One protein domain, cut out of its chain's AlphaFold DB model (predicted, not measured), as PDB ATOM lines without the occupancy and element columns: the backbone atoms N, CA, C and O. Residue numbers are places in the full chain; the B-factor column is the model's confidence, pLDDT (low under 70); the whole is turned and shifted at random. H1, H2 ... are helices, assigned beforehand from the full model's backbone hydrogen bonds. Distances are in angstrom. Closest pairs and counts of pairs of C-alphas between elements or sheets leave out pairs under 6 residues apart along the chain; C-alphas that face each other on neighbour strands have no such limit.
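Overview. This is residues 4 to 68 of the 70 residues of an uncharacterized protein of Planctomycetes bacterium (UniProt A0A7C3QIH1). Four helices follow one another round an open, loose frame with an empty middle: H2, the longest, makes a V with H1 at one end, H3 stands free for most of its length at the other, and H4 comes back near H1 to bring the ring round. The links on either side of H3, residues 32 to 38 and 50 to 57, span the frame between the helices. The printed part has 65 residues with four named helices, H1 to H4 in chain order, no named strand, and the class all helix. It is loose, with a radius of gyration of the C-alphas of 14.7 A and spans of 36 by 28 by 18 A.

Along the chain. H2, residues 16 to 31, is 22.5 A long from first to last C-alpha and begins at C-alpha 16 (29.845, 37.034, -4.877). H1, residues 4 to 12, measures 12.3 A and begins at C-alpha 4 (24.942, 44.109, -22.246). H3, residues 39 to 49, measures 15.3 A. H4, residues 58 to 66, measures 12.2 A and ends at C-alpha 66 (35.517, 52.311, -18.181).

Arrangement. H2 and H1 are close but not clearly touching, the closest C-alphas being those of Gln 19 and Val 11, 6.4 A apart. Their lines stand at a steep tilt of 53 degrees, opposite ways. H2 is apart from H3 and from H4. H3 is apart from H1 and H4. H1 and H4 are near each other, with 6 pairs of C-alphas within 10 A. In H1, H2, H3 and H4 every O i to N i+4 pair is within hydrogen-bond range.

Size, cuts and confidence. The two C-alphas farthest apart, those of Ser 17 and Gln 50, are 37.5 A apart. The printed part has no cut. The link from H1 to H2 is tight, and those from H2 to H3 and from H3 to H4 are short. Residues 24 to 36, 38 to 44 and 46 to 53 stand free. The mean pLDDT of the printed part is 77.6, and residues 32 to 37 and 48 to 54 are under 70.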
ATOM      1  N   LEU A   4      23.804  44.054 -23.161       71.38
ATOM      2  CA  LEU A   4      24.942  44.109 -22.246       71.38
ATOM      3  C   LEU A   4      24.537  44.634 -20.860       71.38
ATOM      4  O   LEU A   4      24.883  44.007 -19.864       71.38
ATOM      5  N   ASP A   5      23.744  45.707 -20.788       74.19
ATOM      6  CA  ASP A   5      23.233  46.230 -19.510       74.19
ATOM      7  C   ASP A   5      22.411  45.169 -18.760       74.19
ATOM      8  O   ASP A   5      22.603  44.956 -17.566       74.19
ATOM      9  N   VAL A   6      21.544  44.438 -19.474       78.19
ATOM     10  CA  VAL A   6      20.717  43.368 -18.886       78.19
ATOM     11  C   VAL A   6      21.570  42.217 -18.350       78.19
ATOM     12  O   VAL A   6      21.271  41.670 -17.288       78.19
ATOM     13  N   VAL A   7      22.621  41.823 -19.073       80.06
ATOM     14  CA  VAL A   7      23.544  40.774 -18.619       80.06
ATOM     15  C   VAL A   7      24.311  41.237 -17.384       80.06
ATOM     16  O   VAL A   7      24.384  40.494 -16.409       80.06
ATOM     17  N   LEU A   8      24.817  42.471 -17.376       82.88
ATOM     18  CA  LEU A   8      25.550  43.019 -16.235       82.88
ATOM     19  C   LEU A   8      24.680  43.110 -14.985       82.88
ATOM     20  O   LEU A   8      25.117  42.702 -13.910       82.88
ATOM     21  N   ASP A   9      23.445  43.587 -15.120       86.50
ATOM     22  CA  ASP A   9      22.504  43.661 -14.003       86.50
ATOM     23  C   ASP A   9      22.193  42.271 -13.431       86.50
ATOM     24  O   ASP A   9      22.116  42.106 -12.213       86.50
ATOM     25  N   ARG A  10      22.091  41.248 -14.289       86.50
ATOM     26  CA  ARG A  10      21.921  39.856 -13.847       86.50
ATOM     27  C   ARG A  10      23.146  39.322 -13.118       86.50
ATOM     28  O   ARG A  10      22.978  38.730 -12.060       86.50
ATOM     29  N   VAL A  11      24.352  39.551 -13.639       87.69
ATOM     30  CA  VAL A  11      25.600  39.108 -12.991       87.69
ATOM     31  C   VAL A  11      25.750  39.752 -11.615       87.69
ATOM     32  O   VAL A  11      26.069  39.076 -10.645       87.69
ATOM     33  N   ARG A  12      25.436  41.042 -11.488       86.81
ATOM     34  CA  ARG A  12      25.513  41.774 -10.213       86.81
ATOM     35  C   ARG A  12      24.502  41.324  -9.172       86.81
ATOM     36  O   ARG A  12      24.732  41.533  -7.984       86.81
ATOM     37  N   ALA A  13      23.378  40.766  -9.612       91.75
ATOM     38  CA  ALA A  13      22.370  40.209  -8.724       91.75
ATOM     39  C   ALA A  13      22.784  38.845  -8.143       91.75
ATOM     40  O   ALA A  13      22.144  38.379  -7.199       91.75
ATOM     41  N   LEU A  14      23.834  38.209  -8.679       90.75
ATOM     42  CA  LEU A  14      24.352  36.945  -8.160       90.75
ATOM     43  C   LEU A  14      25.135  37.156  -6.851       90.75
ATOM     44  O   LEU A  14      25.779  38.197  -6.677       90.75
ATOM     45  N   PRO A  15      25.143  36.170  -5.937       93.81
ATOM     46  CA  PRO A  15      26.071  36.136  -4.812       93.81
ATOM     47  C   PRO A  15      27.535  36.255  -5.274       93.81
ATOM     48  O   PRO A  15      27.873  35.715  -6.328       93.81
ATOM     49  N   PRO A  16      28.439  36.871  -4.485       88.31
ATOM     50  CA  PRO A  16      29.845  37.034  -4.877       88.31
ATOM     51  C   PRO A  16      30.531  35.725  -5.299       88.31
ATOM     52  O   PRO A  16      31.217  35.691  -6.311       88.31
ATOM     53  N   SER A  17      30.254  34.621  -4.601       88.38
ATOM     54  CA  SER A  17      30.803  33.299  -4.934       88.38
ATOM     55  C   SER A  17      30.356  32.764  -6.298       88.38
ATOM     56  O   SER A  17      31.070  31.982  -6.914       88.38
ATOM     57  N   GLU A  18      29.169  33.152  -6.762       89.19
ATOM     58  CA  GLU A  18      28.650  32.762  -8.078       89.19
ATOM     59  C   GLU A  18      29.173  33.688  -9.185       89.19
ATOM     60  O   GLU A  18      29.349  33.245 -10.317       89.19
ATOM     61  N   GLN A  19      29.479  34.951  -8.861       88.56
ATOM     62  CA  GLN A  19      30.161  35.868  -9.782       88.56
ATOM     63  C   GLN A  19      31.586  35.391 -10.079       88.56
ATOM     64  O   GLN A  19      31.980  35.351 -11.244       88.56
ATOM     65  N   ASP A  20      32.323  34.979  -9.043       87.44
ATOM     66  CA  ASP A  20      33.683  34.448  -9.181       87.44
ATOM     67  C   ASP A  20      33.688  33.137  -9.985       87.44
ATOM     68  O   ASP A  20      34.475  32.985 -10.917       87.44
ATOM     69  N   ALA A  21      32.747  32.225  -9.708       86.12
ATOM     70  CA  ALA A  21      32.607  30.981 -10.467       86.12
ATOM     71  C   ALA A  21      32.294  31.227 -11.953       86.12
ATOM     72  O   ALA A  21      32.874  30.582 -12.825       86.12
ATOM     73  N   LEU A  22      31.415  32.188 -12.256       87.06
ATOM     74  CA  LEU A  22      31.117  32.581 -13.632       87.06
ATOM     75  C   LEU A  22      32.340  33.203 -14.324       87.06
ATOM     76  O   LEU A  22      32.585  32.934 -15.499       87.06
ATOM     77  N   ALA A  23      33.118  34.022 -13.612       82.81
ATOM     78  CA  ALA A  23      34.354  34.592 -14.139       82.81
ATOM     79  C   ALA A  23      35.381  33.495 -14.468       82.81
ATOM     80  O   ALA A  23      35.955  33.504 -15.559       82.81
ATOM     81  N   ASP A  24      35.546  32.514 -13.579       84.69
ATOM     82  CA  ASP A  24      36.422  31.361 -13.794       84.69
ATOM     83  C   ASP A  24      35.956  30.493 -14.972       84.69
ATOM     84  O   ASP A  24      36.777  30.014 -15.756       84.69
ATOM     85  N   GLU A  25      34.648  30.292 -15.151       84.25
ATOM     86  CA  GLU A  25      34.108  29.579 -16.315       84.25
ATOM     87  C   GLU A  25      34.387  30.317 -17.629       84.25
ATOM     88  O   GLU A  25      34.803  29.684 -18.602       84.25
ATOM     89  N   ILE A  26      34.220  31.644 -17.657       80.94
ATOM     90  CA  ILE A  26      34.518  32.472 -18.835       80.94
ATOM     91  C   ILE A  26      36.009  32.403 -19.176       80.94
ATOM     92  O   ILE A  26      36.359  32.196 -20.339       80.94
ATOM     93  N   LEU A  27      36.890  32.528 -18.181       79.25
ATOM     94  CA  LEU A  27      38.337  32.423 -18.381       79.25
ATOM     95  C   LEU A  27      38.724  31.031 -18.893       79.25
ATOM     96  O   LEU A  27      39.456  30.921 -19.872       79.25
ATOM     97  N   ASN A  28      38.146  29.970 -18.324       79.81
ATOM     98  CA  ASN A  28      38.346  28.603 -18.804       79.81
ATOM     99  C   ASN A  28      37.846  28.389 -20.242       79.81
ATOM    100  O   ASN A  28      38.433  27.599 -20.983       79.81
ATOM    101  N   LEU A  29      36.760  29.050 -20.644       75.56
ATOM    102  CA  LEU A  29      36.238  29.022 -22.015       75.56
ATOM    103  C   LEU A  29      37.187  29.709 -23.005       75.56
ATOM    104  O   LEU A  29      37.367  29.213 -24.117       75.56
ATOM    105  N   LEU A  30      37.804  30.820 -22.597       73.25
ATOM    106  CA  LEU A  30      38.774  31.561 -23.404       73.25
ATOM    107  C   LEU A  30      40.112  30.814 -23.515       73.25
ATOM    108  O   LEU A  30      40.647  30.677 -24.616       73.25
ATOM    109  N   ASP A  31      40.615  30.273 -22.403       74.12
ATOM    110  CA  ASP A  31      41.902  29.570 -22.330       74.12
ATOM    111  C   ASP A  31      41.895  28.225 -23.058       74.12
ATOM    112  O   ASP A  31      42.913  27.805 -23.610       74.12
ATOM    113  N   LYS A  32      40.746  27.542 -23.111       67.38
ATOM    114  CA  LYS A  32      40.621  26.269 -23.836       67.38
ATOM    115  C   LYS A  32      40.690  26.418 -25.356       67.38
ATOM    116  O   LYS A  32      40.650  25.394 -26.031       67.38
ATOM    117  N   GLY A  33      40.841  27.641 -25.876       57.78
ATOM    118  CA  GLY A  33      40.762  27.928 -27.301       57.78
ATOM    119  C   GLY A  33      39.339  27.643 -27.739       57.78
ATOM    120  O   GLY A  33      39.013  26.494 -28.025       57.78
ATOM    121  N   GLY A  34      38.494  28.676 -27.665       58.38
ATOM    122  CA  GLY A  34      37.042  28.591 -27.812       58.38
ATOM    123  C   GLY A  34      36.607  27.512 -28.796       58.38
ATOM    124  O   GLY A  34      37.167  27.423 -29.887       58.38
ATOM    125  N   VAL A  35      35.641  26.691 -28.365       60.53
ATOM    126  CA  VAL A  35      34.990  25.660 -29.184       60.53
ATOM    127  C   VAL A  35      34.873  26.198 -30.599       60.53
ATOM    128  O   VAL A  35      34.209  27.215 -30.799       60.53
ATOM    129  N   GLU A  36      35.592  25.576 -31.534       67.06
ATOM    130  CA  GLU A  36      35.586  26.010 -32.923       67.06
ATOM    131  C   GLU A  36      34.115  26.011 -33.355       67.06
ATOM    132  O   GLU A  36      33.470  24.956 -33.283       67.06
ATOM    133  N   PRO A  37      33.530  27.189 -33.641       67.25
ATOM    134  CA  PRO A  37      32.094  27.291 -33.806       67.25
ATOM    135  C   PRO A  37      31.700  26.403 -34.974       67.25
ATOM    136  O   PRO A  37      32.372  26.382 -36.012       67.25
ATOM    137  N   SER A  38      30.624  25.639 -34.802       78.31
ATOM    138  CA  SER A  38      30.149  24.814 -35.899       78.31
ATOM    139  C   SER A  38      29.763  25.719 -37.081       78.31
ATOM    140  O   SER A  38      29.428  26.893 -36.892       78.31
ATOM    141  N   PRO A  39      29.775  25.210 -38.322       77.81
ATOM    142  CA  PRO A  39      29.319  25.987 -39.472       77.81
ATOM    143  C   PRO A  39      27.897  26.547 -39.301       77.81
ATOM    144  O   PRO A  39      27.582  27.599 -39.855       77.81
ATOM    145  N   GLU A  40      27.057  25.861 -38.520       81.69
ATOM    146  CA  GLU A  40      25.721  26.318 -38.141       81.69
ATOM    147  C   GLU A  40      25.793  27.525 -37.199       81.69
ATOM    148  O   GLU A  40      25.175  28.539 -37.503       81.69
ATOM    149  N   ASP A  41      26.628  27.485 -36.153       76.50
ATOM    150  CA  ASP A  41      26.842  28.617 -35.236       76.50
ATOM    151  C   ASP A  41      27.349  29.870 -35.969       76.50
ATOM    152  O   ASP A  41      26.923  30.990 -35.675       76.50
ATOM    153  N   VAL A  42      28.236  29.688 -36.955       77.00
ATOM    154  CA  VAL A  42      28.755  30.783 -37.791       77.00
ATOM    155  C   VAL A  42      27.655  31.372 -38.677       77.00
ATOM    156  O   VAL A  42      27.528  32.594 -38.769       77.00
ATOM    157  N   ALA A  43      26.840  30.528 -39.317       79.19
ATOM    158  CA  ALA A  43      25.727  30.982 -40.149       79.19
ATOM    159  C   ALA A  43      24.666  31.728 -39.323       79.19
ATOM    160  O   ALA A  43      24.169  32.773 -39.746       79.19
ATOM    161  N   ASP A  44      24.379  31.233 -38.122       77.62
ATOM    162  CA  ASP A  44      23.475  31.848 -37.156       77.62
ATOM    163  C   ASP A  44      23.994  33.208 -36.664       77.62
ATOM    164  O   ASP A  44      23.227  34.165 -36.535       77.62
ATOM    165  N   ALA A  45      25.299  33.321 -36.400       74.00
ATOM    166  CA  ALA A  45      25.931  34.580 -36.015       74.00
ATOM    167  C   ALA A  45      25.845  35.625 -37.140       74.00
ATOM    168  O   ALA A  45      25.424  36.753 -36.887       74.00
ATOM    169  N   LEU A  46      26.143  35.234 -38.383       75.50
ATOM    170  CA  LEU A  46      26.035  36.108 -39.559       75.50
ATOM    171  C   LEU A  46      24.587  36.540 -39.833       75.50
ATOM    172  O   LEU A  46      24.336  37.693 -40.177       75.50
ATOM    173  N   ALA A  47      23.617  35.641 -39.652       75.38
ATOM    174  CA  ALA A  47      22.201  35.976 -39.784       75.38
ATOM    175  C   ALA A  47      21.743  36.978 -38.707       75.38
ATOM    176  O   ALA A  47      20.927  37.855 -38.992       75.38
ATOM    177  N   ARG A  48      22.286  36.881 -37.484       67.38
ATOM    178  CA  ARG A  48      22.031  37.846 -36.401       67.38
ATOM    179  C   ARG A  48      22.712  39.191 -36.643       67.38
ATOM    180  O   ARG A  48      22.106  40.209 -36.331       67.38
ATOM    181  N   GLU A  49      23.913  39.205 -37.220       66.00
ATOM    182  CA  GLU A  49      24.628  40.431 -37.608       66.00
ATOM    183  C   GLU A  49      23.879  41.220 -38.699       66.00
ATOM    184  O   GLU A  49      23.912  42.445 -38.716       66.00
ATOM    185  N   GLN A  50      23.140  40.532 -39.576       68.69
ATOM    186  CA  GLN A  50      22.285  41.163 -40.593       68.69
ATOM    187  C   GLN A  50      20.872  41.533 -40.094       68.69
ATOM    188  O   GLN A  50      20.075  42.088 -40.856       68.69
ATOM    189  N   GLY A  51      20.535  41.208 -38.842       65.38
ATOM    190  CA  GLY A  51      19.273  41.587 -38.202       65.38
ATOM    191  C   GLY A  51      19.246  43.058 -37.753       65.38
ATOM    192  O   GLY A  51      20.229  43.775 -37.923       65.38
ATOM    193  N   PRO A  52      18.127  43.550 -37.180       60.91
ATOM    194  CA  PRO A  52      18.113  44.864 -36.536       60.91
ATOM    195  C   PRO A  52      19.217  44.929 -35.470       60.91
ATOM    196  O   PRO A  52      19.355  43.999 -34.675       60.91
ATOM    197  N   ASP A  53      20.005  46.004 -35.514       60.81
ATOM    198  CA  ASP A  53      21.264  46.191 -34.783       60.81
ATOM    199  C   ASP A  53      21.034  46.229 -33.259       60.81
ATOM    200  O   ASP A  53      20.801  47.268 -32.645       60.81
ATOM    201  N   ASP A  54      20.991  45.035 -32.671       64.88
ATOM    202  CA  ASP A  54      20.708  44.758 -31.260       64.88
ATOM    203  C   ASP A  54      22.000  44.562 -30.436       64.88
ATOM    204  O   ASP A  54      21.947  44.230 -29.241       64.88
ATOM    205  N   PHE A  55      23.160  44.674 -31.087       73.81
ATOM    206  CA  PHE A  55      24.470  44.518 -30.469       73.81
ATOM    207  C   PHE A  55      24.981  45.861 -29.946       73.81
ATOM    208  O   PHE A  55      24.694  46.918 -30.496       73.81
ATOM    209  N   ALA A  56      25.745  45.813 -28.856       75.25
ATOM    210  CA  ALA A  56      26.428  46.999 -28.365       75.25
ATOM    211  C   ALA A  56      27.600  47.332 -29.299       75.25
ATOM    212  O   ALA A  56      28.426  46.471 -29.608       75.25
ATOM    213  N   THR A  57      27.694  48.591 -29.704       81.31
ATOM    214  CA  THR A  57      28.830  49.139 -30.449       81.31
ATOM    215  C   THR A  57      30.124  49.049 -29.632       81.31
ATOM    216  O   THR A  57      30.115  48.998 -28.398       81.31
ATOM    217  N   SER A  58      31.283  49.088 -30.300       77.56
ATOM    218  CA  SER A  58      32.587  49.079 -29.613       77.56
ATOM    219  C   SER A  58      32.759  50.247 -28.631       77.56
ATOM    220  O   SER A  58      33.425  50.097 -27.602       77.56
ATOM    221  N   GLU A  59      32.147  51.397 -28.921       80.94
ATOM    222  CA  GLU A  59      32.130  52.559 -28.028       80.94
ATOM    223  C   GLU A  59      31.282  52.301 -26.776       80.94
ATOM    224  O   GLU A  59      31.743  52.575 -25.668       80.94
ATOM    225  N   GLU A  60      30.090  51.712 -26.919       77.44
ATOM    226  CA  GLU A  60      29.231  51.340 -25.786       77.44
ATOM    227  C   GLU A  60      29.911  50.318 -24.875       77.44
ATOM    228  O   GLU A  60      29.942  50.499 -23.656       77.44
ATOM    229  N   VAL A  61      30.528  49.287 -25.459       82.06
ATOM    230  CA  VAL A  61      31.306  48.288 -24.713       82.06
ATOM    231  C   VAL A  61      32.444  48.967 -23.943       82.06
ATOM    232  O   VAL A  61      32.590  48.771 -22.735       82.06
ATOM    233  N   SER A  62      33.219  49.828 -24.607       80.06
ATOM    234  CA  SER A  62      34.342  50.541 -23.982       80.06
ATOM    235  C   SER A  62      33.889  51.459 -22.840       80.06
ATOM    236  O   SER A  62      34.521  51.492 -21.781       80.06
ATOM    237  N   ALA A  63      32.780  52.179 -23.024       82.56
ATOM    238  CA  ALA A  63      32.214  53.077 -22.021       82.56
ATOM    239  C   ALA A  63      31.716  52.325 -20.778       82.56
ATOM    240  O   ALA A  63      31.865  52.814 -19.657       82.56
ATOM    241  N   VAL A  64      31.156  51.129 -20.960       80.50
ATOM    242  CA  VAL A  64      30.720  50.257 -19.864       80.50
ATOM    243  C   VAL A  64      31.915  49.785 -19.034       80.50
ATOM    244  O   VAL A  64      31.920  49.979 -17.820       80.50
ATOM    245  N   PHE A  65      32.965  49.251 -19.663       79.44
ATOM    246  CA  PHE A  65      34.152  48.789 -18.932       79.44
ATOM    247  C   PHE A  65      34.924  49.928 -18.250       79.44
ATOM    248  O   PHE A  65      35.484  49.731 -17.172       79.44
ATOM    249  N   ALA A  66      34.913  51.140 -18.816       80.38
ATOM    250  CA  ALA A  66      35.517  52.311 -18.181       80.38
ATOM    251  C   ALA A  66      34.862  52.671 -16.832       80.38
ATOM    252  O   ALA A  66      35.550  53.157 -15.940       80.38
ATOM    253  N   ARG A  67      33.561  52.393 -16.649       77.94
ATOM    254  CA  ARG A  67      32.844  52.632 -15.379       77.94
ATOM    255  C   ARG A  67      33.226  51.655 -14.262       77.94
ATOM    256  O   ARG A  67      32.895  51.922 -13.111       77.94
ATOM    257  N   TYR A  68      33.882  50.541 -14.594       71.75
ATOM    258  CA  TYR A  68      34.234  49.464 -13.658       71.75
ATOM    259  C   TYR A  68      35.739  49.261 -13.478       71.75
ATOM    260  O   TYR A  68      36.146  48.334 -12.782       71.75
TER     261      TYR A  68